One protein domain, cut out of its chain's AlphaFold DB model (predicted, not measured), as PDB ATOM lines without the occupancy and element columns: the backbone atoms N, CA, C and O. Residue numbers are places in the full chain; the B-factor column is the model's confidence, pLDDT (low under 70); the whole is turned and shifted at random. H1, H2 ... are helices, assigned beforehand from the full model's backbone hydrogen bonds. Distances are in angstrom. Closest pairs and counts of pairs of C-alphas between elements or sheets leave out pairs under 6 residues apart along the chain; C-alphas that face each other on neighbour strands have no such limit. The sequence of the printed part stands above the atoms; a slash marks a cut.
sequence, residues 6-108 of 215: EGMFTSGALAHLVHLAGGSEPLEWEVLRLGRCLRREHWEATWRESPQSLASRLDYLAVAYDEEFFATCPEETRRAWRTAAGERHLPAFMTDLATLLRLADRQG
ATOM      1  N   GLU A   6      50.527 -27.156 225.652       72.06
ATOM      2  CA  GLU A   6      51.404 -25.988 225.502       72.06
ATOM      3  C   GLU A   6      50.644 -24.685 225.212       72.06
ATOM      4  O   GLU A   6      51.122 -23.608 225.560       72.06
ATOM      5  N   GLY A   7      49.437 -24.763 224.636       73.62
ATOM      6  CA  GLY A   7      48.563 -23.620 224.351       73.62
ATOM      7  C   GLY A   7      48.269 -22.755 225.577       73.62
ATOM      8  O   GLY A   7      48.031 -21.554 225.443       73.62
ATOM      9  N   MET A   8      48.359 -23.350 226.772       75.12
ATOM     10  CA  MET A   8      48.230 -22.646 228.046       75.12
ATOM     11  C   MET A   8      49.366 -21.651 228.300       75.12
ATOM     12  O   MET A   8      49.137 -20.668 228.989       75.12
ATOM     13  N   PHE A   9      50.560 -21.866 227.745       78.62
ATOM     14  CA  PHE A   9      51.724 -20.990 227.926       78.62
ATOM     15  C   PHE A   9      51.931 -19.997 226.782       78.62
ATOM     16  O   PHE A   9      52.632 -19.003 226.965       78.62
ATOM     17  N   THR A  10      51.376 -20.286 225.602       81.19
ATOM     18  CA  THR A  10      51.783 -19.656 224.338       81.19
ATOM     19  C   THR A  10      50.783 -18.641 223.790       81.19
ATOM     20  O   THR A  10      51.123 -17.924 222.853       81.19
ATOM     21  N   SER A  11      49.562 -18.561 224.331       82.19
ATOM     22  CA  SER A  11      48.493 -17.766 223.715       82.19
ATOM     23  C   SER A  11      47.577 -17.029 224.697       82.19
ATOM     24  O   SER A  11      47.540 -17.300 225.903       82.19
ATOM     25  N   GLY A  12      46.830 -16.068 224.147       86.50
ATOM     26  CA  GLY A  12      45.795 -15.304 224.837       86.50
ATOM     27  C   GLY A  12      46.311 -14.351 225.914       86.50
ATOM     28  O   GLY A  12      47.496 -14.021 225.987       86.50
ATOM     29  N   ALA A  13      45.397 -13.925 226.787       90.19
ATOM     30  CA  ALA A  13      45.680 -12.947 227.836       90.19
ATOM     31  C   ALA A  13      46.782 -13.377 228.826       90.19
ATOM     32  O   ALA A  13      47.434 -12.522 229.416       90.19
ATOM     33  N   LEU A  14      47.032 -14.685 228.997       91.56
ATOM     34  CA  LEU A  14      48.120 -15.167 229.859       91.56
ATOM     35  C   LEU A  14      49.492 -14.885 229.246       91.56
ATOM     36  O   LEU A  14      50.353 -14.313 229.906       91.56
ATOM     37  N   ALA A  15      49.687 -15.276 227.984       91.38
ATOM     38  CA  ALA A  15      50.932 -15.016 227.275       91.38
ATOM     39  C   ALA A  15      51.186 -13.507 227.164       91.38
ATOM     40  O   ALA A  15      52.318 -13.055 227.333       91.38
ATOM     41  N   HIS A  16      50.119 -12.724 226.975       93.50
ATOM     42  CA  HIS A  16      50.201 -11.272 227.008       93.50
ATOM     43  C   HIS A  16      50.653 -10.744 228.379       93.50
ATOM     44  O   HIS A  16      51.630 -10.008 228.442       93.50
ATOM     45  N   LEU A  17      50.029 -11.180 229.481       95.19
ATOM     46  CA  LEU A  17      50.428 -10.794 230.842       95.19
ATOM     47  C   LEU A  17      51.902 -11.114 231.137       95.19
ATOM     48  O   LEU A  17      52.603 -10.314 231.750       95.19
ATOM     49  N   VAL A  18      52.389 -12.269 230.682       95.44
ATOM     50  CA  VAL A  18      53.800 -12.658 230.835       95.44
ATOM     51  C   VAL A  18      54.713 -11.717 230.057       95.44
ATOM     52  O   VAL A  18      55.747 -11.306 230.574       95.44
ATOM     53  N   HIS A  19      54.327 -11.341 228.838       94.88
ATOM     54  CA  HIS A  19      55.072 -10.355 228.065       94.88
ATOM     55  C   HIS A  19      55.118  -8.994 228.774       94.88
ATOM     56  O   HIS A  19      56.193  -8.408 228.882       94.88
ATOM     57  N   LEU A  20      53.988  -8.531 229.326       95.62
ATOM     58  CA  LEU A  20      53.918  -7.289 230.106       95.62
ATOM     59  C   LEU A  20      54.824  -7.336 231.346       95.62
ATOM     60  O   LEU A  20      55.531  -6.375 231.629       95.62
ATOM     61  N   ALA A  21      54.878  -8.474 232.040       95.81
ATOM     62  CA  ALA A  21      55.753  -8.674 233.196       95.81
ATOM     63  C   ALA A  21      57.254  -8.685 232.864       95.81
ATOM     64  O   ALA A  21      58.069  -8.453 233.754       95.81
ATOM     65  N   GLY A  22      57.628  -8.943 231.608       92.88
ATOM     66  CA  GLY A  22      58.995  -8.765 231.107       92.88
ATOM     67  C   GLY A  22      59.275  -7.373 230.525       92.88
ATOM     68  O   GLY A  22      60.364  -7.156 229.992       92.88
ATOM     69  N   GLY A  23      58.296  -6.464 230.567       92.25
ATOM     70  CA  GLY A  23      58.374  -5.113 230.019       92.25
ATOM     71  C   GLY A  23      59.087  -4.109 230.930       92.25
ATOM     72  O   GLY A  23      59.625  -4.446 231.981       92.25
ATOM     73  N   SER A  24      59.107  -2.846 230.499       90.75
ATOM     74  CA  SER A  24      59.758  -1.741 231.221       90.75
ATOM     75  C   SER A  24      58.848  -1.003 232.206       90.75
ATOM     76  O   SER A  24      59.342  -0.245 233.036       90.75
ATOM     77  N   GLU A  25      57.534  -1.171 232.078       93.88
ATOM     78  CA  GLU A  25      56.533  -0.516 232.920       93.88
ATOM     79  C   GLU A  25      56.323  -1.288 234.236       93.88
ATOM     80  O   GLU A  25      56.537  -2.504 234.274       93.88
ATOM     81  N   PRO A  26      55.876  -0.624 235.320       94.62
ATOM     82  CA  PRO A  26      55.501  -1.312 236.550       94.62
ATOM     83  C   PRO A  26      54.406  -2.354 236.297       94.62
ATOM     84  O   PRO A  26      53.336  -2.041 235.773       94.62
ATOM     85  N   LEU A  27      54.647  -3.599 236.706       95.69
ATOM     86  CA  LEU A  27      53.730  -4.714 236.460       95.69
ATOM     87  C   LEU A  27      52.354  -4.498 237.112       95.69
ATOM     88  O   LEU A  27      51.336  -4.920 236.571       95.69
ATOM     89  N   GLU A  28      52.293  -3.811 238.249       95.69
ATOM     90  CA  GLU A  28      51.036  -3.451 238.903       95.69
ATOM     91  C   GLU A  28      50.159  -2.579 237.997       95.69
ATOM     92  O   GLU A  28      48.949  -2.785 237.921       95.69
ATOM     93  N   TRP A  29      50.763  -1.640 237.263       95.88
ATOM     94  CA  TRP A  29      50.048  -0.807 236.294       95.88
ATOM     95  C   TRP A  29      49.596  -1.625 235.094       95.88
ATOM     96  O   TRP A  29      48.463  -1.479 234.639       95.88
ATOM     97  N   GLU A  30      50.448  -2.525 234.614       96.56
ATOM     98  CA  GLU A  30      50.119  -3.414 233.503       96.56
ATOM     99  C   GLU A  30      48.962  -4.363 233.822       96.56
ATOM    100  O   GLU A  30      48.088  -4.581 232.985       96.56
ATOM    101  N   VAL A  31      48.883  -4.870 235.054       95.94
ATOM    102  CA  VAL A  31      47.749  -5.688 235.500       95.94
ATOM    103  C   VAL A  31      46.457  -4.870 235.577       95.94
ATOM    104  O   VAL A  31      45.403  -5.374 235.191       95.94
ATOM    105  N   LEU A  32      46.519  -3.611 236.021       95.31
ATOM    106  CA  LEU A  32      45.351  -2.724 236.045       95.31
ATOM    107  C   LEU A  32      44.866  -2.388 234.624       95.31
ATOM    108  O   LEU A  32      43.670  -2.467 234.349       95.31
ATOM    109  N   ARG A  33      45.789  -2.099 233.698       95.06
ATOM    110  CA  ARG A  33      45.496  -1.911 232.264       95.06
ATOM    111  C   ARG A  33      44.885  -3.173 231.651       95.06
ATOM    112  O   ARG A  33      43.878  -3.091 230.953       95.06
ATOM    113  N   LEU A  34      45.439  -4.346 231.965       94.12
ATOM    114  CA  LEU A  34      44.905  -5.637 231.527       94.12
ATOM    115  C   LEU A  34      43.483  -5.860 232.042       94.12
ATOM    116  O   LEU A  34      42.632  -6.285 231.268       94.12
ATOM    117  N   GLY A  35      43.202  -5.514 233.300       92.62
ATOM    118  CA  GLY A  35      41.850  -5.553 233.865       92.62
ATOM    119  C   GLY A  35      40.827  -4.797 233.012       92.62
ATOM    120  O   GLY A  35      39.766  -5.342 232.718       92.62
ATOM    121  N   ARG A  36      41.182  -3.608 232.498       91.38
ATOM    122  CA  ARG A  36      40.304  -2.815 231.615       91.38
ATOM    123  C   ARG A  36      39.999  -3.503 230.278       91.38
ATOM    124  O   ARG A  36      38.939  -3.242 229.710       91.38
ATOM    125  N   CYS A  37      40.880  -4.384 229.797       91.50
ATOM    126  CA  CYS A  37      40.686  -5.168 228.570       91.50
ATOM    127  C   CYS A  37      39.892  -6.464 228.791       91.50
ATOM    128  O   CYS A  37      39.168  -6.901 227.898       91.50
ATOM    129  N   LEU A  38      40.041  -7.102 229.956       90.56
ATOM    130  CA  LEU A  38      39.416  -8.391 230.264       90.56
ATOM    131  C   LEU A  38      37.931  -8.217 230.594       90.56
ATOM    132  O   LEU A  38      37.533  -8.145 231.757       90.56
ATOM    133  N   ARG A  39      37.105  -8.142 229.550       81.88
ATOM    134  CA  ARG A  39      35.659  -7.920 229.656       81.88
ATOM    135  C   ARG A  39      34.889  -9.049 228.997       81.88
ATOM    136  O   ARG A  39      35.224  -9.497 227.903       81.88
ATOM    137  N   ARG A  40      33.806  -9.505 229.629       77.88
ATOM    138  CA  ARG A  40      32.973 -10.596 229.078       77.88
ATOM    139  C   ARG A  40      32.307 -10.194 227.766       77.88
ATOM    140  O   ARG A  40      32.088 -11.033 226.898       77.88
ATOM    141  N   GLU A  41      32.002  -8.913 227.654       77.38
ATOM    142  CA  GLU A  41      31.414  -8.237 226.510       77.38
ATOM    143  C   GLU A  41      32.447  -7.790 225.465       77.38
ATOM    144  O   GLU A  41      32.058  -7.212 224.454       77.38
ATOM    145  N   HIS A  42      33.743  -8.070 225.667       82.94
ATOM    146  CA  HIS A  42      34.774  -7.702 224.700       82.94
ATOM    147  C   HIS A  42      34.467  -8.316 223.328       82.94
ATOM    148  O   HIS A  42      34.127  -9.499 223.223       82.94
ATOM    149  N   TRP A  43      34.582  -7.527 222.260       79.62
ATOM    150  CA  TRP A  43      34.194  -7.961 220.915       79.62
ATOM    151  C   TRP A  43      35.029  -9.173 220.455       79.62
ATOM    152  O   TRP A  43      34.465 -10.166 219.995       79.62
ATOM    153  N   GLU A  44      36.342  -9.162 220.700       82.50
ATOM    154  CA  GLU A  44      37.241 -10.287 220.424       82.50
ATOM    155  C   GLU A  44      37.230 -11.327 221.562       82.50
ATOM    156  O   GLU A  44      37.464 -11.003 222.728       82.50
ATOM    157  N   ALA A  45      37.007 -12.599 221.210       83.69
ATOM    158  CA  ALA A  45      36.854 -13.703 222.161       83.69
ATOM    159  C   ALA A  45      38.090 -13.958 223.045       83.69
ATOM    160  O   ALA A  45      37.934 -14.387 224.187       83.69
ATOM    161  N   THR A  46      39.297 -13.667 222.550       83.00
ATOM    162  CA  THR A  46      40.570 -13.849 223.271       83.00
ATOM    163  C   THR A  46      40.630 -13.072 224.591       83.00
ATOM    164  O   THR A  46      41.310 -13.496 225.528       83.00
ATOM    165  N   TRP A  47      39.904 -11.956 224.674       88.00
ATOM    166  CA  TRP A  47      39.865 -11.071 225.841       88.00
ATOM    167  C   TRP A  47      38.635 -11.291 226.731       88.00
ATOM    168  O   TRP A  47      38.529 -10.657 227.779       88.00
ATOM    169  N   ARG A  48      37.730 -12.217 226.369       89.19
ATOM    170  CA  ARG A  48      36.529 -12.571 227.155       89.19
ATOM    171  C   ARG A  48      36.857 -13.474 228.341       89.19
ATOM    172  O   ARG A  48      36.307 -14.561 228.508       89.19
ATOM    173  N   GLU A  49      37.771 -13.009 229.170       87.19
ATOM    174  CA  GLU A  49      38.259 -13.671 230.371       87.19
ATOM    175  C   GLU A  49      37.990 -12.775 231.585       87.19
ATOM    176  O   GLU A  49      37.613 -11.615 231.446       87.19
ATOM    177  N   SER A  50      38.170 -13.309 232.792       89.50
ATOM    178  CA  SER A  50      38.212 -12.489 234.008       89.50
ATOM    179  C   SER A  50      39.594 -12.554 234.653       89.50
ATOM    180  O   SER A  50      40.265 -13.589 234.531       89.50
ATOM    181  N   PRO A  51      40.016 -11.520 235.405       92.12
ATOM    182  CA  PRO A  51      41.249 -11.580 236.191       92.12
ATOM    183  C   PRO A  51      41.305 -12.825 237.089       92.12
ATOM    184  O   PRO A  51      42.332 -13.499 237.168       92.12
ATOM    185  N   GLN A  52      40.168 -13.202 237.683       92.31
ATOM    186  CA  GLN A  52      40.051 -14.410 238.498       92.31
ATOM    187  C   GLN A  52      40.262 -15.708 237.698       92.31
ATOM    188  O   GLN A  52      40.913 -16.622 238.203       92.31
ATOM    189  N   SER A  53      39.749 -15.800 236.462       91.81
ATOM    190  CA  SER A  53      39.991 -16.945 235.567       91.81
ATOM    191  C   SER A  53      41.489 -17.092 235.291       91.81
ATOM    192  O   SER A  53      42.062 -18.162 235.505       91.81
ATOM    193  N   LEU A  54      42.157 -15.991 234.926       93.12
ATOM    194  CA  LEU A  54      43.604 -15.969 234.702       93.12
ATOM    195  C   LEU A  54      44.390 -16.392 235.948       93.12
ATOM    196  O   LEU A  54      45.286 -17.229 235.845       93.12
ATOM    197  N   ALA A  55      44.027 -15.863 237.119       96.38
ATOM    198  CA  ALA A  55      44.673 -16.195 238.384       96.38
ATOM    199  C   ALA A  55      44.530 -17.686 238.727       96.38
ATOM    200  O   ALA A  55      45.502 -18.330 239.113       96.38
ATOM    201  N   SER A  56      43.344 -18.271 238.538       95.19
ATOM    202  CA  SER A  56      43.131 -19.709 238.744       95.19
ATOM    203  C   SER A  56      43.945 -20.577 237.780       95.19
ATOM    204  O   SER A  56      44.451 -21.623 238.187       95.19
ATOM    205  N   ARG A  57      44.121 -20.151 236.522       94.06
ATOM    206  CA  ARG A  57      44.999 -20.860 235.574       94.06
ATOM    207  C   ARG A  57      46.464 -20.784 235.987       94.06
ATOM    208  O   ARG A  57      47.160 -21.784 235.869       94.06
ATOM    209  N   LEU A  58      46.920 -19.633 236.479       96.38
ATOM    210  CA  LEU A  58      48.280 -19.464 236.991       96.38
ATOM    211  C   LEU A  58      48.548 -20.338 238.219       96.38
ATOM    212  O   LEU A  58      49.582 -20.995 238.259       96.38
ATOM    213  N   ASP A  59      47.613 -20.415 239.170       96.62
ATOM    214  CA  ASP A  59      47.738 -21.325 240.317       96.62
ATOM    215  C   ASP A  59      47.842 -22.785 239.861       96.62
ATOM    216  O   ASP A  59      48.698 -23.533 240.332       96.62
ATOM    217  N   TYR A  60      46.978 -23.199 238.927       94.31
ATOM    218  CA  TYR A  60      47.028 -24.550 238.375       94.31
ATOM    219  C   TYR A  60      48.374 -24.821 237.695       94.31
ATOM    220  O   TYR A  60      48.991 -25.851 237.950       94.31
ATOM    221  N   LEU A  61      48.847 -23.880 236.876       93.69
ATOM    222  CA  LEU A  61      50.143 -23.959 236.210       93.69
ATOM    223  C   LEU A  61      51.303 -24.039 237.200       93.69
ATOM    224  O   LEU A  61      52.219 -24.818 236.970       93.69
ATOM    225  N   ALA A  62      51.253 -23.294 238.303       95.88
ATOM    226  CA  ALA A  62      52.277 -23.334 239.340       95.88
ATOM    227  C   ALA A  62      52.350 -24.709 240.023       95.88
ATOM    228  O   ALA A  62      53.443 -25.207 240.288       95.88
ATOM    229  N   VAL A  63      51.196 -25.332 240.287       95.75
ATOM    230  CA  VAL A  63      51.102 -26.661 240.919       95.75
ATOM    231  C   VAL A  63      51.487 -27.780 239.953       95.75
ATOM    232  O   VAL A  63      52.155 -28.731 240.349       95.75
ATOM    233  N   ALA A  64      51.054 -27.678 238.699       92.56
ATOM    234  CA  ALA A  64      51.290 -28.680 237.663       92.56
ATOM    235  C   ALA A  64      52.600 -28.452 236.889       92.56
ATOM    236  O   ALA A  64      52.834 -29.130 235.889       92.56
ATOM    237  N   TYR A  65      53.422 -27.483 237.308       93.25
ATOM    238  CA  TYR A  65      54.646 -27.130 236.603       93.25
ATOM    239  C   TYR A  65      55.624 -28.298 236.579       93.25
ATOM    240  O   TYR A  65      55.976 -28.865 237.614       93.25
ATOM    241  N   ASP A  66      56.117 -28.581 235.383       93.56
ATOM    242  CA  ASP A  66      57.141 -29.572 235.126       93.56
ATOM    243  C   ASP A  66      58.164 -28.977 234.149       93.56
ATOM    244  O   ASP A  66      57.796 -28.467 233.090       93.56
ATOM    245  N   GLU A  67      59.449 -28.999 234.518       93.25
ATOM    246  CA  GLU A  67      60.512 -28.386 233.706       93.25
ATOM    247  C   GLU A  67      60.723 -29.157 232.394       93.25
ATOM    248  O   GLU A  67      61.043 -28.543 231.378       93.25
ATOM    249  N   GLU A  68      60.519 -30.481 232.386       93.31
ATOM    250  CA  GLU A  68      60.653 -31.301 231.177       93.31
ATOM    251  C   GLU A  68      59.556 -30.955 230.161       93.31
ATOM    252  O   GLU A  68      59.855 -30.686 228.996       93.31
ATOM    253  N   PHE A  69      58.305 -30.843 230.614       89.62
ATOM    254  CA  PHE A  69      57.201 -30.345 229.801       89.62
ATOM    255  C   PHE A  69      57.421 -28.898 229.354       89.62
ATOM    256  O   PHE A  69      57.263 -28.567 228.181       89.62
ATOM    257  N   PHE A  70      57.827 -28.006 230.259       92.12
ATOM    258  CA  PHE A  70      58.102 -26.619 229.888       92.12
ATOM    259  C   PHE A  70      59.220 -26.526 228.841       92.12
ATOM    260  O   PHE A  70      59.185 -25.659 227.968       92.12
ATOM    261  N   ALA A  71      60.178 -27.457 228.852       92.19
ATOM    262  CA  ALA A  71      61.206 -27.564 227.831       92.19
ATOM    263  C   ALA A  71      60.677 -28.002 226.449       92.19
ATOM    264  O   ALA A  71      61.399 -27.794 225.474       92.19
ATOM    265  N   THR A  72      59.453 -28.519 226.303       91.00
ATOM    266  CA  THR A  72      58.858 -28.787 224.976       91.00
ATOM    267  C   THR A  72      58.241 -27.542 224.341       91.00
ATOM    268  O   THR A  72      58.122 -27.483 223.119       91.00
ATOM    269  N   CYS A  73      57.920 -26.517 225.140       90.75
ATOM    270  CA  CYS A  73      57.332 -25.274 224.644       90.75
ATOM    271  C   CYS A  73      58.278 -24.527 223.673       90.75
ATOM    272  O   CYS A  73      59.508 -24.606 223.820       90.75
ATOM    273  N   PRO A  74      57.735 -23.726 222.731       93.12
ATOM    274  CA  PRO A  74      58.529 -22.904 221.818       93.12
ATOM    275  C   PRO A  74      59.587 -22.055 222.537       93.12
ATOM    276  O   PRO A  74      59.361 -21.542 223.635       93.12
ATOM    277  N   GLU A  75      60.761 -21.879 221.916       93.88
ATOM    278  CA  GLU A  75      61.879 -21.150 222.536       93.88
ATOM    279  C   GLU A  75      61.491 -19.731 222.952       93.88
ATOM    280  O   GLU A  75      61.811 -19.313 224.064       93.88
ATOM    281  N   GLU A  76      60.767 -19.022 222.088       92.81
ATOM    282  CA  GLU A  76      60.289 -17.668 222.354       92.81
ATOM    283  C   GLU A  76      59.409 -17.614 223.608       92.81
ATOM    284  O   GLU A  76      59.632 -16.777 224.482       92.81
ATOM    285  N   THR A  77      58.487 -18.565 223.760       92.81
ATOM    286  CA  THR A  77      57.640 -18.686 224.950       92.81
ATOM    287  C   THR A  77      58.477 -18.928 226.196       92.81
ATOM    288  O   THR A  77      58.339 -18.205 227.183       92.81
ATOM    289  N   ARG A  78      59.403 -19.894 226.155       94.94
ATOM    290  CA  ARG A  78      60.273 -20.178 227.306       94.94
ATOM    291  C   ARG A  78      61.107 -18.960 227.695       94.94
ATOM    292  O   ARG A  78      61.289 -18.694 228.882       94.94
ATOM    293  N   ARG A  79      61.604 -18.215 226.703       95.12
ATOM    294  CA  ARG A  79      62.362 -16.979 226.911       95.12
ATOM    295  C   ARG A  79      61.495 -15.911 227.572       95.12
ATOM    296  O   ARG A  79      61.917 -15.387 228.592       95.12
ATOM    297  N   ALA A  80      60.294 -15.647 227.059       95.19
ATOM    298  CA  ALA A  80      59.383 -14.648 227.618       95.19
ATOM    299  C   ALA A  80      59.077 -14.914 229.100       95.19
ATOM    300  O   ALA A  80      59.243 -14.031 229.938       95.19
ATOM    301  N   TRP A  81      58.727 -16.157 229.439       96.56
ATOM    302  CA  TRP A  81      58.459 -16.571 230.818       96.56
ATOM    303  C   TRP A  81      59.672 -16.420 231.738       96.56
ATOM    304  O   TRP A  81      59.538 -15.894 232.841       96.56
ATOM    305  N   ARG A  82      60.864 -16.848 231.300       96.12
ATOM    306  CA  ARG A  82      62.094 -16.704 232.098       96.12
ATOM    307  C   ARG A  82      62.503 -15.243 232.262       96.12
ATOM    308  O   ARG A  82      62.895 -14.848 233.353       96.12
ATOM    309  N   THR A  83      62.369 -14.431 231.215       95.94
ATOM    310  CA  THR A  83      62.621 -12.987 231.278       95.94
ATOM    311  C   THR A  83      61.680 -12.309 232.271       95.94
ATOM    312  O   THR A  83      62.151 -11.558 233.117       95.94
ATOM    313  N   ALA A  84      60.384 -12.620 232.228       96.31
ATOM    314  CA  ALA A  84      59.395 -12.063 233.148       96.31
ATOM    315  C   ALA A  84      59.605 -12.518 234.607       96.31
ATOM    316  O   ALA A  84      59.467 -11.738 235.553       96.31
ATOM    317  N   ALA A  85      59.985 -13.782 234.806       96.38
ATOM    318  CA  ALA A  85      60.293 -14.306 236.132       96.38
ATOM    319  C   ALA A  85      61.566 -13.678 236.728       96.38
ATOM    320  O   ALA A  85      61.639 -13.476 237.945       96.38
ATOM    321  N   GLY A  86      62.546 -13.330 235.888       94.38
ATOM    322  CA  GLY A  86      63.851 -12.850 236.328       94.38
ATOM    323  C   GLY A  86      64.595 -13.942 237.096       94.38
ATOM    324  O   GLY A  86      64.754 -15.058 236.610       94.38
ATOM    325  N   GLU A  87      65.029 -13.639 238.319       93.94
ATOM    326  CA  GLU A  87      65.723 -14.602 239.192       93.94
ATOM    327  C   GLU A  87      64.771 -15.568 239.923       93.94
ATOM    328  O   GLU A  87      65.216 -16.498 240.598       93.94
ATOM    329  N   ARG A  88      63.452 -15.360 239.820       95.25
ATOM    330  CA  ARG A  88      62.454 -16.182 240.517       95.25
ATOM    331  C   ARG A  88      62.266 -17.529 239.828       95.25
ATOM    332  O   ARG A  88      62.281 -17.640 238.605       95.25
ATOM    333  N   HIS A  89      61.977 -18.550 240.629       94.88
ATOM    334  CA  HIS A  89      61.508 -19.835 240.118       94.88
ATOM    335  C   HIS A  89      60.119 -19.680 239.471       94.88
ATOM    336  O   HIS A  89      59.250 -19.012 240.036       94.88
ATOM    337  N   LEU A  90      59.888 -20.305 238.312       95.94
ATOM    338  CA  LEU A  90      58.687 -20.081 237.490       95.94
ATOM    339  C   LEU A  90      57.355 -20.322 238.236       95.94
ATOM    340  O   LEU A  90      56.510 -19.430 238.216       95.94
ATOM    341  N   PRO A  91      57.169 -21.434 238.970       97.12
ATOM    342  CA  PRO A  91      56.011 -21.632 239.847       97.12
ATOM    343  C   PRO A  91      55.764 -20.524 240.876       97.12
ATOM    344  O   PRO A  91      54.617 -20.145 241.121       97.12
ATOM    345  N   ALA A  92      56.829 -19.987 241.482       97.62
ATOM    346  CA  ALA A  92      56.698 -18.896 242.444       97.62
ATOM    347  C   ALA A  92      56.232 -17.620 241.731       97.62
ATOM    348  O   ALA A  92      55.263 -17.001 242.152       97.62
ATOM    349  N   PHE A  93      56.832 -17.311 240.579       97.62
ATOM    350  CA  PHE A  93      56.407 -16.199 239.732       97.62
ATOM    351  C   PHE A  93      54.939 -16.318 239.278       97.62
ATOM    352  O   PHE A  93      54.202 -15.336 239.329       97.62
ATOM    353  N   MET A  94      54.481 -17.513 238.890       97.75
ATOM    354  CA  MET A  94      53.073 -17.760 238.541       97.75
ATOM    355  C   MET A  94      52.133 -17.488 239.723       97.75
ATOM    356  O   MET A  94      51.098 -16.848 239.547       97.75
ATOM    357  N   THR A  95      52.512 -17.926 240.926       98.06
ATOM    358  CA  THR A  95      51.741 -17.694 242.161       98.06
ATOM    359  C   THR A  95      51.681 -16.203 242.518       98.06
ATOM    360  O   THR A  95      50.623 -15.687 242.897       98.06
ATOM    361  N   ASP A  96      52.793 -15.486 242.347       97.75
ATOM    362  CA  ASP A  96      52.867 -14.039 242.562       97.75
ATOM    363  C   ASP A  96      51.962 -13.289 241.573       97.75
ATOM    364  O   ASP A  96      51.168 -12.439 241.982       97.75
ATOM    365  N   LEU A  97      52.003 -13.647 240.282       97.56
ATOM    366  CA  LEU A  97      51.113 -13.083 239.260       97.56
ATOM    367  C   LEU A  97      49.636 -13.342 239.574       97.56
ATOM    368  O   LEU A  97      48.810 -12.434 239.463       97.56
ATOM    369  N   ALA A  98      49.290 -14.562 239.992       98.00
ATOM    370  CA  ALA A  98      47.926 -14.908 240.381       98.00
ATOM    371  C   ALA A  98      47.449 -14.064 241.572       98.00
ATOM    372  O   ALA A  98      46.305 -13.606 241.613       98.00
ATOM    373  N   THR A  99      48.339 -13.826 242.537       98.12
ATOM    374  CA  THR A  99      48.072 -12.969 243.695       98.12
ATOM    375  C   THR A  99      47.857 -11.517 243.277       98.12
ATOM    376  O   THR A  99      46.905 -10.888 243.743       98.12
ATOM    377  N   LEU A 100      48.683 -11.003 242.366       97.12
ATOM    378  CA  LEU A 100      48.569  -9.640 241.856       97.12
ATOM    379  C   LEU A 100      47.255  -9.417 241.094       97.12
ATOM    380  O   LEU A 100      46.558  -8.442 241.363       97.12
ATOM    381  N   LEU A 101      46.857 -10.354 240.227       96.25
ATOM    382  CA  LEU A 101      45.565 -10.304 239.528       96.25
ATOM    383  C   LEU A 101      44.385 -10.220 240.503       96.25
ATOM    384  O   LEU A 101      43.484  -9.410 240.314       96.25
ATOM    385  N   ARG A 102      44.403 -11.009 241.584       96.62
ATOM    386  CA  ARG A 102      43.358 -10.978 242.628       96.62
ATOM    387  C   ARG A 102      43.361  -9.701 243.454       96.62
ATOM    388  O   ARG A 102      42.342  -9.346 244.042       96.62
ATOM    389  N   LEU A 103      44.520  -9.073 243.627       95.44
ATOM    390  CA  LEU A 103      44.613  -7.781 244.302       95.44
ATOM    391  C   LEU A 103      43.995  -6.692 243.427       95.44
ATOM    392  O   LEU A 103      43.131  -5.971 243.917       95.44
ATOM    393  N   ALA A 104      44.356  -6.652 242.144       92.56
ATOM    394  CA  ALA A 104      43.789  -5.718 241.179       92.56
ATOM    395  C   ALA A 104      42.269  -5.891 241.023       92.56
ATOM    396  O   ALA A 104      41.530  -4.921 241.145       92.56
ATOM    397  N   ASP A 105      41.785  -7.128 240.873       92.44
ATOM    398  CA  ASP A 105      40.348  -7.434 240.751       92.44
ATOM    399  C   ASP A 105      39.538  -6.941 241.964       92.44
ATOM    400  O   ASP A 105      38.435  -6.420 241.828       92.44
ATOM    401  N   ARG A 106      40.111  -7.043 243.172       92.19
ATOM    402  CA  ARG A 106      39.485  -6.528 244.403       92.19
ATOM    403  C   ARG A 106      39.524  -5.009 244.518       92.19
ATOM    404  O   ARG A 106      38.671  -4.447 245.202       92.19
ATOM    405  N   GLN A 107      40.528  -4.366 243.931       89.25
ATOM    406  CA  GLN A 107      40.678  -2.913 243.946       89.25
ATOM    407  C   GLN A 107      39.711  -2.236 242.961       89.25
ATOM    408  O   GLN A 107      39.256  -1.127 243.234       89.25
ATOM    409  N   GLY A 108      39.351  -2.931 241.880       85.62
ATOM    410  CA  GLY A 108      38.514  -2.410 240.804       85.62
ATOM    411  C   GLY A 108      39.318  -1.648 239.749       85.62
ATOM    412  O   GLY A 108      40.550  -1.599 239.791       85.62
TER     413      GLY A 108
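This is residues 6 to 108 of the 215 residues of an uncharacterized protein of Streptomyces laurentii (UniProt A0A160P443). Two long helices, H7 and H4, lie side by side and run opposite ways, and a second layer of three shorter helices, H6, H2 and H3, in a rough row, covers one side of this pair. The short H1 sits beside this row near H2, H4 and H6, while the short H5 lies at one end of the whole and the long loop of residues 38 to 50 joins H3 to H4 near the other. The printed part has 103 residues with seven named helices, H1 to H7 in order along the chain, and no named strand; its class is all helix. It is compact, with a radius of gyration of the C-alphas of 13.0 A and spans of 37 by 26 by 25 A.

The longest helix, H7, covers residues 90 to 107 and is 25.7 A long, from C-alpha 90 at (58.687, -20.081, 237.490) to C-alpha 107 at (40.678, -2.913, 243.946). H4, residues 51 to 63, is 18.6 A long. H3, residues 27 to 37, and H6, residues 75 to 85, each measure 15.3 A, and H2, residues 12 to 21, measures 14.6 A. H1, residues 7 to 10, begins with C-alpha 7 at (48.563, -23.620, 224.351) and spans 5.1 A; H5, residues 67 to 70, spans 4.8 A.

H7 is the hub, touching H3, H4 and H6. H4 and H7 touch at a shallow tilt of 20 degrees, opposite ways, with the closest C-alphas, those of Ala 55 and Ala 98, 4.0 A apart. H7 touches H3 with residues 100 to 105 alone, at a steep tilt of 59 degrees; the closest C-alphas are those of Leu 32 and Ala 104, 6.1 A apart. H6 and H7 only just touch, and only at the corner by their link, with 3 pairs of C-alphas within 8 A, the closest being Ala 85 and Phe 93 at 5.6 A. H2 and H7 are near each other. H2 and H3 form a helical hairpin at 26 degrees, closest at the C-alphas of Ala 21 and Leu 27, 5.5 A apart. H2 touches H6 at a steep tilt of 52 degrees, the same way, with the C-alphas of Ala 21 and Ala 84 closest at 5.0 A. H1 is close to H2 but not clearly touching, with the closest C-alphas, those of Phe 9 and Ala 15, 6.1 A apart. H5 is likewise close to H6 but not clearly touching, with the C-alphas of Phe 70 and Arg 78 closest at 7.3 A. H4 and H6 are apart. Every O i to N i+4 pair is within hydrogen-bond range in H2, H3, H4, H6 and H7; H1 and H5 are too short for such a pair.

The two C-alphas farthest apart, those of Glu 68 and Gly 108, are 37.6 A from each other. The printed part has no cut. The link from H3 to H4, 13 residues, is long, and the other links are tight. The mean pLDDT of the printed part is 91.9, with H1 at 77, and no printed residue is under 70.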